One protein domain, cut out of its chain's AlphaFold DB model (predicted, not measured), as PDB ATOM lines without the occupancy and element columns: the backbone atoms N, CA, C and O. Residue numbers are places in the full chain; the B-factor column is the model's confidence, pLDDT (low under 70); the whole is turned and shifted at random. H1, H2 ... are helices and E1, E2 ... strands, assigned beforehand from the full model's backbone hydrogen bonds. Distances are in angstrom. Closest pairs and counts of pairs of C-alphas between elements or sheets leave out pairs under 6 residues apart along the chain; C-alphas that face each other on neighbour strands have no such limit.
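What this domain is: This is residues 211 to 220 and 227 to 352 of the 355 residues of an uncharacterized protein of Secundilactobacillus malefermentans (UniProt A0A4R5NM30). Two antiparallel sheets stand partly face to face with their strands crossed: E1 E2 E3 makes one wall, and the curled E4 E5 E6 E7 makes the other. E3 and E7 come near each other along one side, the short helix H1 sits between the edges E1 and E4 on the other side, and much of the unnamed stretch 227 to 253 runs outside the E1 E2 E3 wall. The printed part has 136 residues, with named elements in the order H1 E1 E2 E3 E4 E5 E6 E7; the class is mostly strand, though under half of the residues are in named elements. It is compact, with a radius of gyration of the C-alphas of 14.9 A, and rounded, spanning 37 by 33 by 32 A.

Where its parts are: Find C-alpha 211 at (157.528, 140.718, 166.153), where H1, residues 211 to 215, begins. Past the cut, look for E1 at residues 254 to 256. E2, residues 264 to 272, runs 26.5 A, and E3, residues 277 to 285, runs 26.4 A from (156.828, 139.261, 180.438). Next come E4, residues 299 to 303, 13.1 A, and E5, residues 306 to 312, 19.3 A. E6, residues 325 to 334, runs 28.2 A; E7, residues 339 to 350, runs 28.8 A, bends by 64 degrees at residue 344 and ends at C-alpha 350 (141.521, 129.180, 173.833).

How they stand to each other: Start with the strongly twisted sheet E4 E5 E6 E7, a meander, each strand the antiparallel neighbour of the one before. Look across the hairpin E4 and E5 for N 301 and O 308, 2.8 A apart, across the hairpin E5 and E6 for N 311 and O 331, 3.0 A, and across the hairpin E6 and E7 for N 332 and O 341, 2.9 A, each within hydrogen-bond range. E1 E2 E3 is a second meander: N 256 and O 266 are 2.8 A apart, and N 267 and O 282 are 2.9 A apart, both within range. E3 and E7 are near each other, while E2 and E6, for instance, are apart. H1 is on the sheet E1 E2 E3, over E1 at a height of 7.4 A; the closest C-alphas of H1 and E1 are those of Gln 212 and Met 256, 5.6 A apart. H1 only grazes the other sheet, with residues 211 to 215. In H1 every O i to N i+4 pair is within hydrogen-bond range.

The domain as a whole: The C-alphas farthest apart, those of Thr 220 and Asn 321, are 42.2 A apart. Residues 221 to 226 are not printed, and C-alphas 220 and 227 stand 13.7 A apart across the cut. The links E3 to E4 and E5 to E6 are long. The mean pLDDT of the printed part is 71.9, with 47 residues under 70, among them 211 to 220 and 227 to 238.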
ATOM      1  N   ALA A 211     157.538 142.159 166.186       37.69
ATOM      2  CA  ALA A 211     157.528 140.718 166.153       37.69
ATOM      3  C   ALA A 211     158.268 140.145 164.937       37.69
ATOM      4  O   ALA A 211     159.037 139.201 165.095       37.69
ATOM      5  N   GLN A 212     158.063 140.696 163.737       38.53
ATOM      6  CA  GLN A 212     158.654 140.197 162.487       38.53
ATOM      7  C   GLN A 212     160.184 140.278 162.476       38.53
ATOM      8  O   GLN A 212     160.830 139.326 162.039       38.53
ATOM      9  N   GLN A 213     160.771 141.341 163.032       44.44
ATOM     10  CA  GLN A 213     162.230 141.466 163.157       44.44
ATOM     11  C   GLN A 213     162.833 140.402 164.088       44.44
ATOM     12  O   GLN A 213     163.886 139.833 163.808       44.44
ATOM     13  N   VAL A 214     162.126 140.046 165.164       42.41
ATOM     14  CA  VAL A 214     162.555 138.981 166.085       42.41
ATOM     15  C   VAL A 214     162.475 137.594 165.425       42.41
ATOM     16  O   VAL A 214     163.322 136.731 165.693       42.41
ATOM     17  N   LEU A 215     161.494 137.393 164.538       40.66
ATOM     18  CA  LEU A 215     161.154 136.113 163.906       40.66
ATOM     19  C   LEU A 215     162.022 135.721 162.712       40.66
ATOM     20  O   LEU A 215     162.327 134.539 162.562       40.66
ATOM     21  N   ASN A 216     162.444 136.685 161.893       41.31
ATOM     22  CA  ASN A 216     163.156 136.409 160.638       41.31
ATOM     23  C   ASN A 216     164.648 136.084 160.824       41.31
ATOM     24  O   ASN A 216     165.355 135.817 159.859       41.31
ATOM     25  N   GLY A 217     165.146 136.044 162.065       35.88
ATOM     26  CA  GLY A 217     166.487 135.533 162.356       35.88
ATOM     27  C   GLY A 217     167.651 136.438 161.936       35.88
ATOM     28  O   GLY A 217     168.796 136.050 162.158       35.88
ATOM     29  N   GLU A 218     167.395 137.637 161.415       34.44
ATOM     30  CA  GLU A 218     168.434 138.628 161.119       34.44
ATOM     31  C   GLU A 218     168.802 139.415 162.378       34.44
ATOM     32  O   GLU A 218     168.463 140.578 162.540       34.44
ATOM     33  N   ASP A 219     169.516 138.762 163.297       35.53
ATOM     34  CA  ASP A 219     170.192 139.453 164.401       35.53
ATOM     35  C   ASP A 219     171.614 139.846 163.970       35.53
ATOM     36  O   ASP A 219     172.635 139.435 164.526       35.53
ATOM     37  N   THR A 220     171.672 140.603 162.878       32.62
ATOM     38  CA  THR A 220     172.756 141.560 162.654       32.62
ATOM     39  C   THR A 220     172.233 142.905 163.137       32.62
ATOM     40  O   THR A 220     171.058 143.163 162.901       32.62
ATOM     41  N   LEU A 227     162.180 150.484 162.290       35.53
ATOM     42  CA  LEU A 227     161.807 149.807 163.531       35.53
ATOM     43  C   LEU A 227     160.288 149.883 163.682       35.53
ATOM     44  O   LEU A 227     159.664 150.896 163.372       35.53
ATOM     45  N   ALA A 228     159.696 148.804 164.158       33.53
ATOM     46  CA  ALA A 228     158.262 148.722 164.349       33.53
ATOM     47  C   ALA A 228     157.762 149.383 165.636       33.53
ATOM     48  O   ALA A 228     158.530 149.600 166.571       33.53
ATOM     49  N   GLU A 229     156.446 149.609 165.706       33.88
ATOM     50  CA  GLU A 229     155.775 150.184 166.874       33.88
ATOM     51  C   GLU A 229     156.106 149.424 168.172       33.88
ATOM     52  O   GLU A 229     155.888 148.215 168.307       33.88
ATOM     53  N   ASN A 230     156.654 150.164 169.134       34.41
ATOM     54  CA  ASN A 230     156.993 149.695 170.468       34.41
ATOM     55  C   ASN A 230     155.717 149.584 171.326       34.41
ATOM     56  O   ASN A 230     155.114 150.598 171.663       34.41
ATOM     57  N   ASN A 231     155.328 148.365 171.715       31.28
ATOM     58  CA  ASN A 231     154.138 148.103 172.544       31.28
ATOM     59  C   ASN A 231     154.430 148.035 174.052       31.28
ATOM     60  O   ASN A 231     153.684 147.409 174.805       31.28
ATOM     61  N   ASN A 232     155.521 148.641 174.517       35.00
ATOM     62  CA  ASN A 232     155.859 148.633 175.934       35.00
ATOM     63  C   ASN A 232     154.944 149.590 176.723       35.00
ATOM     64  O   ASN A 232     155.131 150.804 176.703       35.00
ATOM     65  N   ILE A 233     153.938 149.040 177.407       35.78
ATOM     66  CA  ILE A 233     152.979 149.782 178.238       35.78
ATOM     67  C   ILE A 233     153.422 149.699 179.708       35.78
ATOM     68  O   ILE A 233     153.645 148.611 180.232       35.78
ATOM     69  N   SER A 234     153.524 150.840 180.398       33.56
ATOM     70  CA  SER A 234     153.855 150.905 181.833       33.56
ATOM     71  C   SER A 234     152.602 150.769 182.714       33.56
ATOM     72  O   SER A 234     151.665 151.554 182.575       33.56
ATOM     73  N   GLY A 235     152.581 149.809 183.652       39.25
ATOM     74  CA  GLY A 235     151.505 149.639 184.647       39.25
ATOM     75  C   GLY A 235     151.148 148.179 184.963       39.25
ATOM     76  O   GLY A 235     151.715 147.260 184.380       39.25
ATOM     77  N   ASP A 236     150.213 147.962 185.900       45.06
ATOM     78  CA  ASP A 236     149.531 146.663 186.046       45.06
ATOM     79  C   ASP A 236     148.617 146.502 184.827       45.06
ATOM     80  O   ASP A 236     147.587 147.166 184.708       45.06
ATOM     81  N   MET A 237     149.016 145.637 183.899       58.56
ATOM     82  CA  MET A 237     148.338 145.435 182.614       58.56
ATOM     83  C   MET A 237     146.952 144.786 182.754       58.56
ATOM     84  O   MET A 237     146.255 144.610 181.760       58.56
ATOM     85  N   ASN A 238     146.567 144.394 183.977       66.12
ATOM     86  CA  ASN A 238     145.395 143.566 184.274       66.12
ATOM     87  C   ASN A 238     145.294 142.322 183.371       66.12
ATOM     88  O   ASN A 238     144.197 141.826 183.139       66.12
ATOM     89  N   ILE A 239     146.431 141.811 182.881       71.25
ATOM     90  CA  ILE A 239     146.478 140.582 182.091       71.25
ATOM     91  C   ILE A 239     146.319 139.407 183.048       71.25
ATOM     92  O   ILE A 239     147.172 139.154 183.904       71.25
ATOM     93  N   SER A 240     145.214 138.687 182.890       79.62
ATOM     94  CA  SER A 240     144.930 137.442 183.581       79.62
ATOM     95  C   SER A 240     145.357 136.275 182.694       79.62
ATOM     96  O   SER A 240     145.043 136.204 181.507       79.62
ATOM     97  N   ILE A 241     146.092 135.318 183.258       82.06
ATOM     98  CA  ILE A 241     146.424 134.082 182.544       82.06
ATOM     99  C   ILE A 241     145.266 133.097 182.716       82.06
ATOM    100  O   ILE A 241     145.307 132.191 183.544       82.06
ATOM    101  N   ASP A 242     144.202 133.299 181.944       79.31
ATOM    102  CA  ASP A 242     143.000 132.454 181.959       79.31
ATOM    103  C   ASP A 242     142.572 131.963 180.562       79.31
ATOM    104  O   ASP A 242     141.724 131.078 180.437       79.31
ATOM    105  N   GLY A 243     143.209 132.474 179.504       78.38
ATOM    106  CA  GLY A 243     142.907 132.143 178.111       78.38
ATOM    107  C   GLY A 243     141.835 133.036 177.484       78.38
ATOM    108  O   GLY A 243     141.471 132.812 176.324       78.38
ATOM    109  N   ALA A 244     141.339 134.051 178.197       81.06
ATOM    110  CA  ALA A 244     140.549 135.124 177.618       81.06
ATOM    111  C   ALA A 244     141.436 136.052 176.775       81.06
ATOM    112  O   ALA A 244     142.564 136.382 177.125       81.06
ATOM    113  N   PHE A 245     140.920 136.456 175.613       84.00
ATOM    114  CA  PHE A 245     141.659 137.310 174.678       84.00
ATOM    115  C   PHE A 245     141.361 138.800 174.903       84.00
ATOM    116  O   PHE A 245     142.101 139.638 174.401       84.00
ATOM    117  N   SER A 246     140.325 139.124 175.688       80.06
ATOM    118  CA  SER A 246     139.889 140.500 175.961       80.06
ATOM    119  C   SER A 246     140.958 141.351 176.636       80.06
ATOM    120  O   SER A 246     141.030 142.553 176.397       80.06
ATOM    121  N   ASP A 247     141.826 140.724 177.431       74.38
ATOM    122  CA  ASP A 247     142.940 141.393 178.112       74.38
ATOM    123  C   ASP A 247     143.951 141.983 177.115       74.38
ATOM    124  O   ASP A 247     144.760 142.841 177.458       74.38
ATOM    125  N   TRP A 248     143.881 141.547 175.855       77.56
ATOM    126  CA  TRP A 248     144.755 141.971 174.772       77.56
ATOM    127  C   TRP A 248     144.082 142.928 173.792       77.56
ATOM    128  O   TRP A 248     144.736 143.353 172.842       77.56
ATOM    129  N   ASP A 249     142.805 143.281 173.960       77.50
ATOM    130  CA  ASP A 249     142.047 144.061 172.966       77.50
ATOM    131  C   ASP A 249     142.657 145.445 172.708       77.50
ATOM    132  O   ASP A 249     142.719 145.886 171.561       77.50
ATOM    133  N   SER A 250     143.169 146.100 173.754       63.97
ATOM    134  CA  SER A 250     143.834 147.406 173.661       63.97
ATOM    135  C   SER A 250     145.313 147.330 173.276       63.97
ATOM    136  O   SER A 250     145.958 148.367 173.154       63.97
ATOM    137  N   ILE A 251     145.868 146.124 173.124       65.94
ATOM    138  CA  ILE A 251     147.280 145.911 172.799       65.94
ATOM    139  C   ILE A 251     147.404 145.717 171.289       65.94
ATOM    140  O   ILE A 251     146.798 144.799 170.714       65.94
ATOM    141  N   THR A 252     148.204 146.570 170.647       71.12
ATOM    142  CA  THR A 252     148.508 146.470 169.217       71.12
ATOM    143  C   THR A 252     149.159 145.124 168.913       71.12
ATOM    144  O   THR A 252     150.032 144.641 169.636       71.12
ATOM    145  N   LYS A 253     148.711 144.489 167.829       70.44
ATOM    146  CA  LYS A 253     149.187 143.173 167.398       70.44
ATOM    147  C   LYS A 253     149.967 143.313 166.106       70.44
ATOM    148  O   LYS A 253     149.663 144.139 165.254       70.44
ATOM    149  N   SER A 254     150.990 142.491 166.007       66.31
ATOM    150  CA  SER A 254     151.933 142.421 164.909       66.31
ATOM    151  C   SER A 254     151.712 141.127 164.140       66.31
ATOM    152  O   SER A 254     151.518 140.070 164.746       66.31
ATOM    153  N   THR A 255     151.778 141.186 162.813       72.06
ATOM    154  CA  THR A 255     151.703 139.966 162.005       72.06
ATOM    155  C   THR A 255     153.025 139.210 162.113       72.06
ATOM    156  O   THR A 255     154.094 139.794 161.978       72.06
ATOM    157  N   MET A 256     152.955 137.905 162.355       66.62
ATOM    158  CA  MET A 256     154.085 136.979 162.365       66.62
ATOM    159  C   MET A 256     154.039 136.151 161.081       66.62
ATOM    160  O   MET A 256     153.086 135.412 160.843       66.62
ATOM    161  N   THR A 257     155.077 136.261 160.261       65.75
ATOM    162  CA  THR A 257     155.233 135.494 159.019       65.75
ATOM    163  C   THR A 257     156.434 134.566 159.133       65.75
ATOM    164  O   THR A 257     157.386 134.863 159.848       65.75
ATOM    165  N   SER A 258     156.392 133.431 158.444       63.75
ATOM    166  CA  SER A 258     157.537 132.535 158.294       63.75
ATOM    167  C   SER A 258     157.619 132.116 156.834       63.75
ATOM    168  O   SER A 258     156.588 131.829 156.223       63.75
ATOM    169  N   ASP A 259     158.824 132.101 156.266       61.44
ATOM    170  CA  ASP A 259     159.024 131.724 154.871       61.44
ATOM    171  C   ASP A 259     158.443 130.333 154.588       61.44
ATOM    172  O   ASP A 259     158.829 129.329 155.189       61.44
ATOM    173  N   GLY A 260     157.494 130.280 153.653       64.50
ATOM    174  CA  GLY A 260     156.776 129.059 153.289       64.50
ATOM    175  C   GLY A 260     155.493 128.788 154.088       64.50
ATOM    176  O   GLY A 260     154.760 127.873 153.714       64.50
ATOM    177  N   ASP A 261     155.171 129.582 155.113       68.81
ATOM    178  CA  ASP A 261     153.912 129.503 155.866       68.81
ATOM    179  C   ASP A 261     152.853 130.451 155.277       68.81
ATOM    180  O   ASP A 261     152.621 131.552 155.769       68.81
ATOM    181  N   ASN A 262     152.218 130.015 154.185       73.06
ATOM    182  CA  ASN A 262     151.123 130.751 153.531       73.06
ATOM    183  C   ASN A 262     149.729 130.295 153.993       73.06
ATOM    184  O   ASN A 262     148.715 130.866 153.581       73.06
ATOM    185  N   ASP A 263     149.670 129.236 154.801       73.06
ATOM    186  CA  ASP A 263     148.422 128.596 155.210       73.06
ATOM    187  C   ASP A 263     147.814 129.242 156.462       73.06
ATOM    188  O   ASP A 263     146.666 128.938 156.799       73.06
ATOM    189  N   ASN A 264     148.555 130.130 157.139       75.44
ATOM    190  CA  ASN A 264     148.210 130.665 158.451       75.44
ATOM    191  C   ASN A 264     148.463 132.169 158.550       75.44
ATOM    192  O   ASN A 264     149.519 132.658 158.161       75.44
ATOM    193  N   ASP A 265     147.529 132.881 159.171       77.06
ATOM    194  CA  ASP A 265     147.748 134.245 159.638       77.06
ATOM    195  C   ASP A 265     148.055 134.180 161.147       77.06
ATOM    196  O   ASP A 265     147.224 133.737 161.950       77.06
ATOM    197  N   LYS A 266     149.261 134.599 161.552       76.69
ATOM    198  CA  LYS A 266     149.663 134.665 162.966       76.69
ATOM    199  C   LYS A 266     149.718 136.114 163.417       76.69
ATOM    200  O   LYS A 266     150.364 136.935 162.777       76.69
ATOM    201  N   GLN A 267     149.060 136.419 164.527       76.81
ATOM    202  CA  GLN A 267     149.108 137.726 165.173       76.81
ATOM    203  C   GLN A 267     149.738 137.568 166.543       76.81
ATOM    204  O   GLN A 267     149.337 136.689 167.304       76.81
ATOM    205  N   VAL A 268     150.696 138.420 166.874       75.62
ATOM    206  CA  VAL A 268     151.388 138.363 168.157       75.62
ATOM    207  C   VAL A 268     151.505 139.726 168.806       75.62
ATOM    208  O   VAL A 268     151.493 140.755 168.137       75.62
ATOM    209  N   ALA A 269     151.626 139.727 170.124       71.81
ATOM    210  CA  ALA A 269     151.958 140.911 170.897       71.81
ATOM    211  C   ALA A 269     152.850 140.505 172.068       71.81
ATOM    212  O   ALA A 269     152.814 139.360 172.517       71.81
ATOM    213  N   MET A 270     153.650 141.443 172.558       72.50
ATOM    214  CA  MET A 270     154.486 141.243 173.730       72.50
ATOM    215  C   MET A 270     154.519 142.530 174.532       72.50
ATOM    216  O   MET A 270     154.645 143.614 173.968       72.50
ATOM    217  N   VAL A 271     154.380 142.379 175.840       66.75
ATOM    218  CA  VAL A 271     154.271 143.464 176.810       66.75
ATOM    219  C   VAL A 271     154.925 143.013 178.108       66.75
ATOM    220  O   VAL A 271     155.022 141.817 178.387       66.75
ATOM    221  N   THR A 272     155.394 143.951 178.916       62.50
ATOM    222  CA  THR A 272     156.118 143.638 180.150       62.50
ATOM    223  C   THR A 272     155.618 144.503 181.288       62.50
ATOM    224  O   THR A 272     155.347 145.680 181.079       62.50
ATOM    225  N   ASP A 273     155.543 143.941 182.492       58.88
ATOM    226  CA  ASP A 273     155.404 144.720 183.721       58.88
ATOM    227  C   ASP A 273     156.673 144.590 184.587       58.88
ATOM    228  O   ASP A 273     157.723 144.123 184.145       58.88
ATOM    229  N   LYS A 274     156.597 145.018 185.851       53.22
ATOM    230  CA  LYS A 274     157.727 144.990 186.798       53.22
ATOM    231  C   LYS A 274     158.181 143.580 187.198       53.22
ATOM    232  O   LYS A 274     159.216 143.444 187.848       53.22
ATOM    233  N   LYS A 275     157.384 142.554 186.911       62.06
ATOM    234  CA  LYS A 275     157.544 141.180 187.397       62.06
ATOM    235  C   LYS A 275     157.556 140.152 186.269       62.06
ATOM    236  O   LYS A 275     158.251 139.147 186.394       62.06
ATOM    237  N   ASN A 276     156.788 140.380 185.213       69.12
ATOM    238  CA  ASN A 276     156.469 139.388 184.205       69.12
ATOM    239  C   ASN A 276     156.639 139.952 182.794       69.12
ATOM    240  O   ASN A 276     156.413 141.132 182.523       69.12
ATOM    241  N   VAL A 277     156.964 139.048 181.877       74.69
ATOM    242  CA  VAL A 277     156.828 139.261 180.438       74.69
ATOM    243  C   VAL A 277     155.600 138.491 179.993       74.69
ATOM    244  O   VAL A 277     155.491 137.294 180.258       74.69
ATOM    245  N   TYR A 278     154.687 139.172 179.313       81.06
ATOM    246  CA  TYR A 278     153.496 138.572 178.738       81.06
ATOM    247  C   TYR A 278     153.638 138.562 177.226       81.06
ATOM    248  O   TYR A 278     154.022 139.556 176.607       81.06
ATOM    249  N   PHE A 279     153.279 137.443 176.616       80.81
ATOM    250  CA  PHE A 279     153.224 137.312 175.171       80.81
ATOM    251  C   PHE A 279     151.883 136.721 174.755       80.81
ATOM    252  O   PHE A 279     151.286 135.901 175.453       80.81
ATOM    253  N   TYR A 280     151.429 137.151 173.590       86.06
ATOM    254  CA  TYR A 280     150.188 136.744 172.964       86.06
ATOM    255  C   TYR A 280     150.485 136.151 171.603       86.06
ATOM    256  O   TYR A 280     151.286 136.698 170.843       86.06
ATOM    257  N   VAL A 281     149.792 135.061 171.283       86.31
ATOM    258  CA  VAL A 281     149.826 134.445 169.962       86.31
ATOM    259  C   VAL A 281     148.412 134.031 169.571       86.31
ATOM    260  O   VAL A 281     147.820 133.147 170.185       86.31
ATOM    261  N   ALA A 282     147.892 134.633 168.507       85.69
ATOM    262  CA  ALA A 282     146.727 134.150 167.786       85.69
ATOM    263  C   ALA A 282     147.158 133.503 166.478       85.69
ATOM    264  O   ALA A 282     147.914 134.083 165.702       85.69
ATOM    265  N   MET A 283     146.642 132.306 166.231       81.69
ATOM    266  CA  MET A 283     146.891 131.533 165.020       81.69
ATOM    267  C   MET A 283     145.553 131.326 164.320       81.69
ATOM    268  O   MET A 283     144.675 130.651 164.856       81.69
ATOM    269  N   THR A 284     145.392 131.921 163.141       84.06
ATOM    270  CA  THR A 284     144.173 131.809 162.334       84.06
ATOM    271  C   THR A 284     144.491 131.015 161.070       84.06
ATOM    272  O   THR A 284     145.316 131.462 160.271       84.06
ATOM    273  N   PRO A 285     143.881 129.837 160.852       82.00
ATOM    274  CA  PRO A 285     144.095 129.088 159.622       82.00
ATOM    275  C   PRO A 285     143.414 129.807 158.450       82.00
ATOM    276  O   PRO A 285     142.246 130.188 158.530       82.00
ATOM    277  N   LYS A 286     144.144 129.972 157.349       77.12
ATOM    278  CA  LYS A 286     143.702 130.665 156.131       77.12
ATOM    279  C   LYS A 286     143.357 129.699 155.007       77.12
ATOM    280  O   LYS A 286     142.398 129.909 154.266       77.12
ATOM    281  N   LEU A 287     144.141 128.632 154.880       73.25
ATOM    282  CA  LEU A 287     143.978 127.600 153.860       73.25
ATOM    283  C   LEU A 287     143.662 126.250 154.508       73.25
ATOM    284  O   LEU A 287     143.788 126.061 155.715       73.25
ATOM    285  N   GLN A 288     143.233 125.287 153.692       66.50
ATOM    286  CA  GLN A 288     142.756 123.981 154.160       66.50
ATOM    287  C   GLN A 288     143.831 123.154 154.902       66.50
ATOM    288  O   GLN A 288     143.477 122.196 155.585       66.50
ATOM    289  N   GLY A 289     145.114 123.519 154.765       64.12
ATOM    290  CA  GLY A 289     146.258 122.935 155.476       64.12
ATOM    291  C   GLY A 289     146.750 123.731 156.692       64.12
ATOM    292  O   GLY A 289     147.744 123.336 157.292       64.12
ATOM    293  N   GLY A 290     146.083 124.834 157.050       66.69
ATOM    294  CA  GLY A 290     146.448 125.657 158.205       66.69
ATOM    295  C   GLY A 290     146.221 124.953 159.548       66.69
ATOM    296  O   GLY A 290     145.694 123.842 159.599       66.69
ATOM    297  N   TYR A 291     146.605 125.600 160.652       69.69
ATOM    298  CA  TYR A 291     146.523 125.032 162.000       69.69
ATOM    299  C   TYR A 291     145.124 124.498 162.320       69.69
ATOM    300  O   TYR A 291     144.173 125.249 162.541       69.69
ATOM    301  N   THR A 292     145.021 123.174 162.401       69.75
ATOM    302  CA  THR A 292     143.860 122.472 162.964       69.75
ATOM    303  C   THR A 292     143.997 122.244 164.463       69.75
ATOM    304  O   THR A 292     142.992 122.017 165.137       69.75
ATOM    305  N   ASP A 293     145.226 122.332 164.974       75.00
ATOM    306  CA  ASP A 293     145.609 121.956 166.328       75.00
ATOM    307  C   ASP A 293     146.513 123.015 166.965       75.00
ATOM    308  O   ASP A 293     147.203 123.779 166.288       75.00
ATOM    309  N   PHE A 294     146.517 123.041 168.297       81.88
ATOM    310  CA  PHE A 294     147.351 123.938 169.087       81.88
ATOM    311  C   PHE A 294     148.841 123.619 168.889       81.88
ATOM    312  O   PHE A 294     149.276 122.492 169.165       81.88
ATOM    313  N   GLN A 295     149.623 124.612 168.453       83.44
ATOM    314  CA  GLN A 295     151.079 124.529 168.388       83.44
ATOM    315  C   GLN A 295     151.667 124.742 169.786       83.44
ATOM    316  O   GLN A 295     151.622 125.830 170.345       83.44
ATOM    317  N   ALA A 296     152.232 123.682 170.350       86.75
ATOM    318  CA  ALA A 296     152.748 123.692 171.713       86.75
ATOM    319  C   ALA A 296     154.233 124.085 171.810       86.75
ATOM    320  O   ALA A 296     154.754 124.236 172.908       86.75
ATOM    321  N   SER A 297     154.953 124.199 170.696       86.00
ATOM    322  CA  SER A 297     156.406 124.407 170.704       86.00
ATOM    323  C   SER A 297     156.912 125.082 169.430       86.00
ATOM    324  O   SER A 297     156.188 125.202 168.440       86.00
ATOM    325  N   GLY A 298     158.177 125.510 169.457       77.94
ATOM    326  CA  GLY A 298     158.837 126.197 168.342       77.94
ATOM    327  C   GLY A 298     158.800 127.723 168.443       77.94
ATOM    328  O   GLY A 298     159.145 128.400 167.478       77.94
ATOM    329  N   TYR A 299     158.390 128.258 169.592       82.31
ATOM    330  CA  TYR A 299     158.432 129.685 169.877       82.31
ATOM    331  C   TYR A 299     159.804 130.068 170.423       82.31
ATOM    332  O   TYR A 299     160.360 129.360 171.262       82.31
ATOM    333  N   LYS A 300     160.330 131.205 169.972       79.75
ATOM    334  CA  LYS A 300     161.580 131.775 170.471       79.75
ATOM    335  C   LYS A 300     161.326 133.177 170.983       79.75
ATOM    336  O   LYS A 300     160.836 134.024 170.240       79.75
ATOM    337  N   LEU A 301     161.679 133.409 172.238       74.75
ATOM    338  CA  LEU A 301     161.640 134.716 172.870       74.75
ATOM    339  C   LEU A 301     163.060 135.272 172.906       74.75
ATOM    340  O   LEU A 301     163.936 134.685 173.538       74.75
ATOM    341  N   LYS A 302     163.296 136.399 172.234       68.75
ATOM    342  CA  LYS A 302     164.575 137.111 172.305       68.75
ATOM    343  C   LYS A 302     164.431 138.326 173.210       68.75
ATOM    344  O   LYS A 302     163.532 139.134 172.999       68.75
ATOM    345  N   MET A 303     165.290 138.446 174.216       62.53
ATOM    346  CA  MET A 303     165.238 139.539 175.189       62.53
ATOM    347  C   MET A 303     166.611 139.773 175.811       62.53
ATOM    348  O   MET A 303     167.256 138.828 176.258       62.53
ATOM    349  N   GLY A 304     167.060 141.031 175.843       58.41
ATOM    350  CA  GLY A 304     168.335 141.407 176.463       58.41
ATOM    351  C   GLY A 304     169.554 140.686 175.872       58.41
ATOM    352  O   GLY A 304     170.473 140.355 176.610       58.41
ATOM    353  N   GLY A 305     169.540 140.372 174.571       61.06
ATOM    354  CA  GLY A 305     170.604 139.606 173.904       61.06
ATOM    355  C   GLY A 305     170.585 138.093 174.172       61.06
ATOM    356  O   GLY A 305     171.461 137.376 173.692       61.06
ATOM    357  N   HIS A 306     169.590 137.587 174.903       62.28
ATOM    358  CA  HIS A 306     169.379 136.160 175.142       62.28
ATOM    359  C   HIS A 306     168.232 135.622 174.284       62.28
ATOM    360  O   HIS A 306     167.280 136.341 173.986       62.28
ATOM    361  N   THR A 307     168.314 134.346 173.897       75.94
ATOM    362  CA  THR A 307     167.236 133.622 173.210       75.94
ATOM    363  C   THR A 307     166.755 132.486 174.099       75.94
ATOM    364  O   THR A 307     167.548 131.625 174.473       75.94
ATOM    365  N   TYR A 308     165.458 132.478 174.385       80.25
ATOM    366  CA  TYR A 308     164.773 131.440 175.142       80.25
ATOM    367  C   TYR A 308     163.854 130.657 174.208       80.25
ATOM    368  O   TYR A 308     163.061 131.258 173.476       80.25
ATOM    369  N   ASP A 309     163.931 129.331 174.230       84.62
ATOM    370  CA  ASP A 309     162.939 128.490 173.568       84.62
ATOM    371  C   ASP A 309     161.752 128.293 174.511       84.62
ATOM    372  O   ASP A 309     161.900 127.867 175.658       84.62
ATOM    373  N   ILE A 310     160.564 128.621 174.010       89.25
ATOM    374  CA  ILE A 310     159.316 128.560 174.762       89.25
ATOM    375  C   ILE A 310     158.496 127.380 174.258       89.25
ATOM    376  O   ILE A 310     158.264 127.200 173.054       89.25
ATOM    377  N   SER A 311     158.007 126.583 175.200       90.44
ATOM    378  CA  SER A 311     157.012 125.560 174.918       90.44
ATOM    379  C   SER A 311     155.890 125.590 175.942       90.44
ATOM    380  O   SER A 311     156.057 126.024 177.075       90.44
ATOM    381  N   LEU A 312     154.707 125.182 175.509       90.62
ATOM    382  CA  LEU A 312     153.493 125.176 176.303       90.62
ATOM    383  C   LEU A 312     153.046 123.735 176.511       90.62
ATOM    384  O   LEU A 312     153.244 122.875 175.651       90.62
ATOM    385  N   ASN A 313     152.386 123.480 177.638       90.88
ATOM    386  CA  ASN A 313     151.743 122.202 177.930       90.88
ATOM    387  C   ASN A 313     152.693 120.991 177.777       90.88
ATOM    388  O   ASN A 313     152.300 119.952 177.241       90.88
ATOM    389  N   ASN A 314     153.940 121.112 178.246       87.19
ATOM    390  CA  ASN A 314     154.970 120.072 178.137       87.19
ATOM    391  C   ASN A 314     155.181 119.596 176.684       87.19
ATOM    392  O   ASN A 314     155.220 118.393 176.412       87.19
ATOM    393  N   HIS A 315     155.236 120.532 175.732       87.31
ATOM    394  CA  HIS A 315     155.327 120.283 174.285       87.31
ATOM    395  C   HIS A 315     154.126 119.532 173.667       87.31
ATOM    396  O   HIS A 315     154.172 119.147 172.495       87.31
ATOM    397  N   GLY A 316     153.053 119.300 174.428       85.56
ATOM    398  CA  GLY A 316     151.872 118.559 173.991       85.56
ATOM    399  C   GLY A 316     150.755 119.465 173.480       85.56
ATOM    400  O   GLY A 316     150.500 120.534 174.033       85.56
ATOM    401  N   SER A 317     150.018 119.021 172.460       86.50
ATOM    402  CA  SER A 317     148.860 119.778 171.971       86.50
ATOM    403  C   SER A 317     147.718 119.836 173.004       86.50
ATOM    404  O   SER A 317     147.637 119.009 173.921       86.50
ATOM    405  N   VAL A 318     146.817 120.806 172.845       84.44
ATOM    406  CA  VAL A 318     145.606 120.970 173.654       84.44
ATOM    407  C   VAL A 318     144.393 120.878 172.735       84.44
ATOM    408  O   VAL A 318     144.261 121.651 171.790       84.44
ATOM    409  N   TYR A 319     143.484 119.953 173.041       86.38
ATOM    410  CA  TYR A 319     142.225 119.806 172.316       86.38
ATOM    411  C   TYR A 319     141.127 120.587 173.030       86.38
ATOM    412  O   TYR A 319     140.756 120.238 174.149       86.38
ATOM    413  N   LEU A 320     140.624 121.629 172.369       84.06
ATOM    414  CA  LEU A 320     139.564 122.500 172.870       84.06
ATOM    415  C   LEU A 320     138.377 122.503 171.907       84.06
ATOM    416  O   LEU A 320     138.545 122.500 170.678       84.06
ATOM    417  N   ASN A 321     137.169 122.552 172.461       87.06
ATOM    418  CA  ASN A 321     135.988 122.940 171.700       87.06
ATOM    419  C   ASN A 321     136.013 124.450 171.431       87.06
ATOM    420  O   ASN A 321     136.682 125.212 172.124       87.06
ATOM    421  N   VAL A 322     135.274 124.903 170.416       86.50
ATOM    422  CA  VAL A 322     135.115 126.343 170.174       86.50
ATOM    423  C   VAL A 322     134.461 127.001 171.396       86.50
ATOM    424  O   VAL A 322     133.430 126.533 171.874       86.50
ATOM    425  N   GLY A 323     135.059 128.092 171.872       82.25
ATOM    426  CA  GLY A 323     134.676 128.831 173.075       82.25
ATOM    427  C   GLY A 323     135.298 128.300 174.368       82.25
ATOM    428  O   GLY A 323     135.098 128.902 175.417       82.25
ATOM    429  N   GLU A 324     136.036 127.188 174.320       85.00
ATOM    430  CA  GLU A 324     136.695 126.615 175.492       85.00
ATOM    431  C   GLU A 324     138.051 127.289 175.746       85.00
ATOM    432  O   GLU A 324     138.768 127.663 174.813       85.00
ATOM    433  N   GLN A 325     138.383 127.426 177.028       86.88
ATOM    434  CA  GLN A 325     139.623 128.000 177.538       86.88
ATOM    435  C   GLN A 325     140.297 126.991 178.464       86.88
ATOM    436  O   GLN A 325     139.624 126.220 179.155       86.88
ATOM    437  N   LYS A 326     141.626 126.995 178.498       84.19
ATOM    438  CA  LYS A 326     142.404 126.154 179.399       84.19
ATOM    439  C   LYS A 326     143.696 126.850 179.795       84.19
ATOM    440  O   LYS A 326     144.374 127.429 178.957       84.19
ATOM    441  N   VAL A 327     144.060 126.716 181.062       87.69
ATOM    442  CA  VAL A 327     145.369 127.126 181.566       87.69
ATOM    443  C   VAL A 327     146.350 125.953 181.465       87.69
ATOM    444  O   VAL A 327     145.986 124.796 181.703       87.69
ATOM    445  N   VAL A 328     147.580 126.234 181.041       86.25
ATOM    446  CA  VAL A 328     148.643 125.259 180.775       86.25
ATOM    447  C   VAL A 328     149.985 125.741 181.334       86.25
ATOM    448  O   VAL A 328     150.202 126.949 181.454       86.25
ATOM    449  N   PRO A 329     150.911 124.823 181.669       84.06
ATOM    450  CA  PRO A 329     152.269 125.207 182.036       84.06
ATOM    451  C   PRO A 329     153.031 125.775 180.832       84.06
ATOM    452  O   PRO A 329     152.743 125.419 179.683       84.06
ATOM    453  N   VAL A 330     154.016 126.626 181.118       89.56
ATOM    454  CA  VAL A 330     154.968 127.171 180.139       89.56
ATOM    455  C   VAL A 330     156.381 126.801 180.571       89.56
ATOM    456  O   VAL A 330     156.785 127.126 181.686       89.56
ATOM    457  N   ASP A 331     157.109 126.137 179.683       90.62
ATOM    458  CA  ASP A 331     158.508 125.756 179.850       90.62
ATOM    459  C   ASP A 331     159.400 126.732 179.074       90.62
ATOM    460  O   ASP A 331     159.108 127.079 177.922       90.62
ATOM    461  N   ILE A 332     160.469 127.186 179.728       91.06
ATOM    462  CA  ILE A 332     161.377 128.236 179.265       91.06
ATOM    463  C   ILE A 332     162.798 127.680 179.321       91.06
ATOM    464  O   ILE A 332     163.403 127.609 180.393       91.06
ATOM    465  N   TRP A 333     163.342 127.330 178.158       87.00
ATOM    466  CA  TRP A 333     164.705 126.827 178.040       87.00
ATOM    467  C   TRP A 333     165.662 127.928 177.586       87.00
ATOM    468  O   TRP A 333     165.447 128.563 176.554       87.00
ATOM    469  N   ASP A 334     166.742 128.130 178.336       83.75
ATOM    470  CA  ASP A 334     167.851 129.004 177.957       83.75
ATOM    471  C   ASP A 334     169.038 128.163 177.476       83.75
ATOM    472  O   ASP A 334     169.754 127.530 178.263       83.75
ATOM    473  N   ALA A 335     169.277 128.191 176.165       74.44
ATOM    474  CA  ALA A 335     170.386 127.487 175.534       74.44
ATOM    475  C   ALA A 335     171.765 128.020 175.966       74.44
ATOM    476  O   ALA A 335     172.736 127.261 175.979       74.44
ATOM    477  N   ALA A 336     171.871 129.307 176.320       76.50
ATOM    478  CA  ALA A 336     173.139 129.939 176.674       76.50
ATOM    479  C   ALA A 336     173.631 129.492 178.055       76.50
ATOM    480  O   ALA A 336     174.830 129.288 178.253       76.50
ATOM    481  N   THR A 337     172.711 129.310 179.004       80.19
ATOM    482  CA  THR A 337     173.029 128.844 180.364       80.19
ATOM    483  C   THR A 337     172.761 127.354 180.572       80.19
ATOM    484  O   THR A 337     173.167 126.800 181.594       80.19
ATOM    485  N   ASN A 338     172.132 126.690 179.596       82.06
ATOM    486  CA  ASN A 338     171.671 125.305 179.677       82.06
ATOM    487  C   ASN A 338     170.774 125.077 180.907       82.06
ATOM    488  O   ASN A 338     170.961 124.125 181.671       82.06
ATOM    489  N   THR A 339     169.820 125.988 181.107       84.94
ATOM    490  CA  THR A 339     168.847 125.938 182.202       84.94
ATOM    491  C   THR A 339     167.424 125.882 181.668       84.94
ATOM    492  O   THR A 339     167.154 126.290 180.542       84.94
ATOM    493  N   ASP A 340     166.529 125.318 182.473       86.88
ATOM    494  CA  ASP A 340     165.110 125.180 182.162       86.88
ATOM    495  C   ASP A 340     164.293 125.628 183.377       86.88
ATOM    496  O   ASP A 340     164.675 125.372 184.528       86.88
ATOM    497  N   ALA A 341     163.191 126.321 183.120       86.81
ATOM    498  CA  ALA A 341     162.265 126.801 184.127       86.81
ATOM    499  C   ALA A 341     160.822 126.613 183.655       86.81
ATOM    500  O   ALA A 341     160.438 127.087 182.589       86.81
ATOM    501  N   THR A 342     159.999 125.999 184.504       86.88
ATOM    502  CA  THR A 342     158.565 125.846 184.249       86.88
ATOM    503  C   THR A 342     157.761 126.808 185.111       86.88
ATOM    504  O   THR A 342     157.818 126.758 186.345       86.88
ATOM    505  N   VAL A 343     156.931 127.625 184.471       83.31
ATOM    506  CA  VAL A 343     155.884 128.398 185.136       83.31
ATOM    507  C   VAL A 343     154.601 127.574 185.112       83.31
ATOM    508  O   VAL A 343     153.979 127.381 184.064       83.31
ATOM    509  N   GLN A 344     154.216 127.056 186.281       82.44
ATOM    510  CA  GLN A 344     152.914 126.410 186.447       82.44
ATOM    511  C   GLN A 344     151.819 127.450 186.232       82.44
ATOM    512  O   GLN A 344     151.927 128.563 186.744       82.44
ATOM    513  N   ASP A 345     150.801 127.083 185.456       82.25
ATOM    514  CA  ASP A 345     149.706 127.974 185.066       82.25
ATOM    515  C   ASP A 345     150.166 129.255 184.334       82.25
ATOM    516  O   ASP A 345     149.537 130.304 184.424       82.25
ATOM    517  N   GLY A 346     151.286 129.167 183.602       79.06
ATOM    518  CA  GLY A 346     151.911 130.301 182.913       79.06
ATOM    519  C   GLY A 346     151.299 130.678 181.561       79.06
ATOM    520  O   GLY A 346     151.650 131.724 181.022       79.06
ATOM    521  N   GLY A 347     150.405 129.858 180.995       87.31
ATOM    522  CA  GLY A 347     149.792 130.109 179.688       87.31
ATOM    523  C   GLY A 347     148.285 129.876 179.681       87.31
ATOM    524  O   GLY A 347     147.807 128.860 180.175       87.31
ATOM    525  N   GLY A 348     147.534 130.794 179.075       87.81
ATOM    526  CA  GLY A 348     146.105 130.651 178.812       87.81
ATOM    527  C   GLY A 348     145.867 130.374 177.332       87.81
ATOM    528  O   GLY A 348     146.303 131.144 176.481       87.81
ATOM    529  N   VAL A 349     145.181 129.281 177.007       90.12
ATOM    530  CA  VAL A 349     144.881 128.882 175.626       90.12
ATOM    531  C   VAL A 349     143.378 128.846 175.398       90.12
ATOM    532  O   VAL A 349     142.624 128.402 176.261       90.12
ATOM    533  N   SER A 350     142.925 129.284 174.224       89.44
ATOM    534  CA  SER A 350     141.521 129.180 173.833       89.44
ATOM    535  C   SER A 350     141.362 128.851 172.357       89.44
ATOM    536  O   SER A 350     142.271 129.063 171.553       89.44
ATOM    537  N   ARG A 351     140.195 128.313 172.000       87.31
ATOM    538  CA  ARG A 351     139.798 128.102 170.606       87.31
ATOM    539  C   ARG A 351     138.585 128.959 170.297       87.31
ATOM    540  O   ARG A 351     137.553 128.812 170.942       87.31
ATOM    541  N   GLN A 352     138.673 129.805 169.280       83.81
ATOM    542  CA  GLN A 352     137.588 130.708 168.892       83.81
ATOM    543  C   GLN A 352     137.109 130.435 167.464       83.81
ATOM    544  O   GLN A 352     137.750 129.705 166.706       83.81
TER     545      GLN A 352